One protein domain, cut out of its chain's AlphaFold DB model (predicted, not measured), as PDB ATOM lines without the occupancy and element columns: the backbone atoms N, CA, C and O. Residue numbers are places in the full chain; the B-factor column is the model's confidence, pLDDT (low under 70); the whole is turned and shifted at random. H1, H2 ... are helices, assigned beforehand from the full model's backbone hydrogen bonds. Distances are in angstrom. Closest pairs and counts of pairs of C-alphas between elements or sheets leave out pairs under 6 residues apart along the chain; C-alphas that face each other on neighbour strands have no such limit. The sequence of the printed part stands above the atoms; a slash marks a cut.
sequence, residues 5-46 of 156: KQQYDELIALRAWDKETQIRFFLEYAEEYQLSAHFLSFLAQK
ATOM      1  N   LYS A   5      13.018  64.397  70.003       82.69
ATOM      2  CA  LYS A   5      12.091  65.464  69.611       82.69
ATOM      3  C   LYS A   5      11.679  66.365  70.784       82.69
ATOM      4  O   LYS A   5      11.670  67.576  70.646       82.69
ATOM      5  N   GLN A   6      11.367  65.783  71.938       85.00
ATOM      6  CA  GLN A   6      10.910  66.545  73.098       85.00
ATOM      7  C   GLN A   6      12.036  67.412  73.678       85.00
ATOM      8  O   GLN A   6      11.815  68.568  74.015       85.00
ATOM      9  N   GLN A   7      13.261  66.882  73.719       85.69
ATOM     10  CA  GLN A   7      14.446  67.633  74.145       85.69
ATOM     11  C   GLN A   7      14.779  68.781  73.179       85.69
ATOM     12  O   GLN A   7      15.184  69.858  73.609       85.69
ATOM     13  N   TYR A   8      14.582  68.561  71.876       86.19
ATOM     14  CA  TYR A   8      14.730  69.588  70.847       86.19
ATOM     15  C   TYR A   8      13.708  70.720  71.014       86.19
ATOM     16  O   TYR A   8      14.089  71.891  71.034       86.19
ATOM     17  N   ASP A   9      12.431  70.373  71.201       85.31
ATOM     18  CA  ASP A   9      11.345  71.342  71.377       85.31
ATOM     19  C   ASP A   9      11.558  72.200  72.644       85.31
ATOM     20  O   ASP A   9      11.392  73.421  72.606       85.31
ATOM     21  N   GLU A  10      12.010  71.593  73.748       88.69
ATOM     22  CA  GLU A  10      12.363  72.297  74.992       88.69
ATOM     23  C   GLU A  10      13.562  73.243  74.810       88.69
ATOM     24  O   GLU A  10      13.547  74.378  75.294       88.69
ATOM     25  N   LEU A  11      14.594  72.810  74.081       86.00
ATOM     26  CA  LEU A  11      15.801  73.601  73.849       86.00
ATOM     27  C   LEU A  11      15.525  74.809  72.948       86.00
ATOM     28  O   LEU A  11      16.025  75.902  73.220       86.00
ATOM     29  N   ILE A  12      14.693  74.650  71.920       88.50
ATOM     30  CA  ILE A  12      14.273  75.766  71.065       88.50
ATOM     31  C   ILE A  12      13.414  76.752  71.835       88.50
ATOM     32  O   ILE A  12      13.635  77.956  71.714       88.50
ATOM     33  N   ALA A  13      12.473  76.262  72.646       85.69
ATOM     34  CA  ALA A  13      11.642  77.121  73.480       85.69
ATOM     35  C   ALA A  13      12.490  77.934  74.474       85.69
ATOM     36  O   ALA A  13      12.241  79.123  74.661       85.69
ATOM     37  N   LEU A  14      13.531  77.328  75.058       89.00
ATOM     38  CA  LEU A  14      14.461  78.001  75.969       89.00
ATOM     39  C   LEU A  14      15.341  79.043  75.261       89.00
ATOM     40  O   LEU A  14      15.667  80.077  75.840       89.00
ATOM     41  N   ARG A  15      15.779  78.755  74.032       86.06
ATOM     42  CA  ARG A  15      16.738  79.591  73.293       86.06
ATOM     43  C   ARG A  15      16.090  80.614  72.363       86.06
ATOM     44  O   ARG A  15      16.799  81.492  71.879       86.06
ATOM     45  N   ALA A  16      14.781  80.509  72.134       86.56
ATOM     46  CA  ALA A  16      14.006  81.360  71.233       86.56
ATOM     47  C   ALA A  16      14.628  81.494  69.829       86.56
ATOM     48  O   ALA A  16      14.548  82.549  69.202       86.56
ATOM     49  N   TRP A  17      15.271  80.432  69.334       87.62
ATOM     50  CA  TRP A  17      15.886  80.445  68.009       87.62
ATOM     51  C   TRP A  17      14.827  80.439  66.916       87.62
ATOM     52  O   TRP A  17      13.922  79.602  66.912       87.62
ATOM     53  N   ASP A  18      14.978  81.332  65.948       88.88
ATOM     54  CA  ASP A  18      14.211  81.304  64.715       88.88
ATOM     55  C   ASP A  18      14.631  80.112  63.831       88.88
ATOM     56  O   ASP A  18      15.671  79.475  64.031       88.88
ATOM     57  N   LYS A  19      13.792  79.789  62.844       85.00
ATOM     58  CA  LYS A  19      13.998  78.624  61.971       85.00
ATOM     59  C   LYS A  19      15.296  78.709  61.167       85.00
ATOM     60  O   LYS A  19      15.900  77.675  60.905       85.00
ATOM     61  N   GLU A  20      15.722  79.905  60.777       88.12
ATOM     62  CA  GLU A  20      16.912  80.100  59.949       88.12
ATOM     63  C   GLU A  20      18.183  79.858  60.768       88.12
ATOM     64  O   GLU A  20      19.078  79.130  60.336       88.12
ATOM     65  N   THR A  21      18.205  80.342  62.010       87.81
ATOM     66  CA  THR A  21      19.274  80.058  62.976       87.81
ATOM     67  C   THR A  21      19.390  78.562  63.291       87.81
ATOM     68  O   THR A  21      20.498  78.026  63.333       87.81
ATOM     69  N   GLN A  22      18.266  77.858  63.460       88.62
ATOM     70  CA  GLN A  22      18.267  76.405  63.686       88.62
ATOM     71  C   GLN A  22      18.844  75.635  62.489       88.62
ATOM     72  O   GLN A  22      19.659  74.730  62.673       88.62
ATOM     73  N   ILE A  23      18.451  76.010  61.265       87.56
ATOM     74  CA  ILE A  23      18.962  75.398  60.031       87.56
ATOM     75  C   ILE A  23      20.467  75.634  59.904       87.56
ATOM     76  O   ILE A  23      21.195  74.697  59.586       87.56
ATOM     77  N   ARG A  24      20.953  76.846  60.199       90.62
ATOM     78  CA  ARG A  24      22.386  77.153  60.121       90.62
ATOM     79  C   ARG A  24      23.212  76.289  61.075       90.62
ATOM     80  O   ARG A  24      24.155  75.649  60.626       90.62
ATOM     81  N   PHE A  25      22.820  76.193  62.347       87.31
ATOM     82  CA  PHE A  25      23.532  75.343  63.311       87.31
ATOM     83  C   PHE A  25      23.467  73.856  62.955       87.31
ATOM     84  O   PHE A  25      24.431  73.127  63.173       87.31
ATOM     85  N   PHE A  26      22.357  73.396  62.375       86.25
ATOM     86  CA  PHE A  26      22.267  72.029  61.871       86.25
ATOM     87  C   PHE A  26      23.238  71.776  60.712       86.25
ATOM     88  O   PHE A  26      23.858  70.717  60.668       86.25
ATOM     89  N   LEU A  27      23.386  72.728  59.786       87.06
ATOM     90  CA  LEU A  27      24.324  72.611  58.668       87.06
ATOM     91  C   LEU A  27      25.782  72.639  59.141       87.06
ATOM     92  O   LEU A  27      26.558  71.798  58.700       87.06
ATOM     93  N   GLU A  28      26.122  73.528  60.078       89.06
ATOM     94  CA  GLU A  28      27.446  73.574  60.717       89.06
ATOM     95  C   GLU A  28      27.773  72.234  61.398       89.06
ATOM     96  O   GLU A  28      28.819  71.640  61.147       89.06
ATOM     97  N   TYR A  29      26.830  71.690  62.173       87.00
ATOM     98  CA  TYR A  29      26.965  70.378  62.806       87.00
ATOM     99  C   TYR A  29      27.078  69.235  61.780       87.00
ATOM    100  O   TYR A  29      27.866  68.304  61.944       87.00
ATOM    101  N   ALA A  30      26.300  69.282  60.697       85.25
ATOM    102  CA  ALA A  30      26.341  68.266  59.649       85.25
ATOM    103  C   ALA A  30      27.667  68.254  58.880       85.25
ATOM    104  O   ALA A  30      28.115  67.177  58.473       85.25
ATOM    105  N   GLU A  31      28.290  69.417  58.697       85.44
ATOM    106  CA  GLU A  31      29.610  69.558  58.087       85.44
ATOM    107  C   GLU A  31      30.720  69.093  59.038       85.44
ATOM    108  O   GLU A  31      31.529  68.247  58.652       85.44
ATOM    109  N   GLU A  32      30.705  69.552  60.295       88.19
ATOM    110  CA  GLU A  32      31.705  69.213  61.319       88.19
ATOM    111  C   GLU A  32      31.815  67.698  61.546       88.19
ATOM    112  O   GLU A  32      32.913  67.148  61.642       88.19
ATOM    113  N   TYR A  33      30.677  67.001  61.560       84.25
ATOM    114  CA  TYR A  33      30.612  65.561  61.812       84.25
ATOM    115  C   TYR A  33      30.456  64.711  60.541       84.25
ATOM    116  O   TYR A  33      30.166  63.518  60.637       84.25
ATOM    117  N   GLN A  34      30.620  65.298  59.348       83.50
ATOM    118  CA  GLN A  34      30.459  64.617  58.051       83.50
ATOM    119  C   GLN A  34      29.169  63.776  57.962       83.50
ATOM    120  O   GLN A  34      29.133  62.686  57.377       83.50
ATOM    121  N   LEU A  35      28.077  64.275  58.550       82.44
ATOM    122  CA  LEU A  35      26.818  63.534  58.650       82.44
ATOM    123  C   LEU A  35      26.212  63.253  57.280       82.44
ATOM    124  O   LEU A  35      25.504  62.263  57.124       82.44
ATOM    125  N   SER A  36      26.528  64.073  56.280       78.50
ATOM    126  CA  SER A  36      26.180  63.829  54.881       78.50
ATOM    127  C   SER A  36      26.764  62.505  54.373       78.50
ATOM    128  O   SER A  36      26.028  61.680  53.835       78.50
ATOM    129  N   ALA A  37      28.051  62.241  54.609       80.31
ATOM    130  CA  ALA A  37      28.706  60.996  54.208       80.31
ATOM    131  C   ALA A  37      28.171  59.787  54.994       80.31
ATOM    132  O   ALA A  37      27.909  58.725  54.415       80.31
ATOM    133  N   HIS A  38      27.933  59.960  56.297       81.88
ATOM    134  CA  HIS A  38      27.312  58.933  57.136       81.88
ATOM    135  C   HIS A  38      25.885  58.604  56.689       81.88
ATOM    136  O   HIS A  38      25.519  57.431  56.607       81.88
ATOM    137  N   PHE A  39      25.089  59.616  56.354       77.25
ATOM    138  CA  PHE A  39      23.721  59.447  55.883       77.25
ATOM    139  C   PHE A  39      23.675  58.754  54.519       77.25
ATOM    140  O   PHE A  39      22.905  57.813  54.344       77.25
ATOM    141  N   LEU A  40      24.544  59.137  53.580       79.50
ATOM    142  CA  LEU A  40      24.658  58.464  52.283       79.50
ATOM    143  C   LEU A  40      25.090  57.001  52.432       79.50
ATOM    144  O   LEU A  40      24.537  56.129  51.765       79.50
ATOM    145  N   SER A  41      26.010  56.708  53.351       81.19
ATOM    146  CA  SER A  41      26.433  55.335  53.652       81.19
ATOM    147  C   SER A  41      25.310  54.517  54.297       81.19
ATOM    148  O   SER A  41      25.084  53.369  53.926       81.19
ATOM    149  N   PHE A  42      24.556  55.113  55.223       78.38
ATOM    150  CA  PHE A  42      23.368  54.499  55.815       78.38
ATOM    151  C   PHE A  42      22.287  54.212  54.766       78.38
ATOM    152  O   PHE A  42      21.673  53.147  54.800       78.38
ATOM    153  N   LEU A  43      22.071  55.127  53.819       75.75
ATOM    154  CA  LEU A  43      21.160  54.915  52.695       75.75
ATOM    155  C   LEU A  43      21.656  53.811  51.760       75.75
ATOM    156  O   LEU A  43      20.858  52.972  51.356       75.75
ATOM    157  N   ALA A  44      22.956  53.752  51.473       74.81
ATOM    158  CA  ALA A  44      23.550  52.689  50.663       74.81
ATOM    159  C   ALA A  44      23.436  51.298  51.318       74.81
ATOM    160  O   ALA A  44      23.409  50.288  50.623       74.81
ATOM    161  N   GLN A  45      23.339  51.236  52.650       74.69
ATOM    162  CA  GLN A  45      23.085  50.003  53.401       74.69
ATOM    163  C   GLN A  45      21.607  49.599  53.423       74.69
ATOM    164  O   GLN A  45      21.284  48.478  53.826       74.69
ATOM    165  N   LYS A  46      20.686  50.488  53.033       73.06
ATOM    166  CA  LYS A  46      19.284  50.102  52.892       73.06
ATOM    167  C   LYS A  46      19.146  49.185  51.683       73.06
ATOM    168  O   LYS A  46      19.767  49.437  50.652       73.06
TER     169      LYS A  46
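What this domain is: This is residues 5 to 46 of the 156 residues of an uncharacterized protein of Tolumonas osonensis (UniProt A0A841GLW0). Three helices joined end to end make a wide, open U: H2, the longest helix by residues, is the base, and H1 and H3 are arms that turn to the same side from its two ends, leaving the space between the arms empty. The helices meet at corners rather than packing side by side, and residues 5 to 11 of H1 and residues 40 to 46, of which 40 to 44 belong to H3, stand free. The printed part has 42 residues with three named helices, in the order H1, H2, H3, and no named strand; its class is all helix. It is only just loose, close to extended, with a radius of gyration of the C-alphas of 13.2 A, and its elongated outline spans 36 by 20 by 14 A.

Where its parts are: H2, residues 19 to 32, is 20.1 A long from first to last C-alpha, beginning at C-alpha 19 (13.998, 78.624, 61.971). H1, residues 5 to 15, is 15.3 A long and begins at C-alpha 5 (12.091, 65.464, 69.611). H3, residues 35 to 44, is 13.9 A long and ends at C-alpha 44 (23.550, 52.689, 50.663).

How they stand to each other: H2 and H3 are close but not clearly touching; their closest C-alphas, those of Ala 30 and Ser 36, are 6.5 A apart. Their lines are about perpendicular, at 76 degrees. H1 and H2 are only just apart, with their closest C-alphas at 8.4 A. H1 and H3 are apart. In H1, H2 and H3 every O i to N i+4 pair is within hydrogen-bond range.

The domain as a whole: The two C-alphas farthest apart, those of Ala 16 and Gln 45, are 37.2 A from each other. The printed part has no cut, and the links H1 to H2 and H2 to H3 are tight. The mean pLDDT of the printed part is 84.3, that of H3 is 79, and no printed residue is under 70.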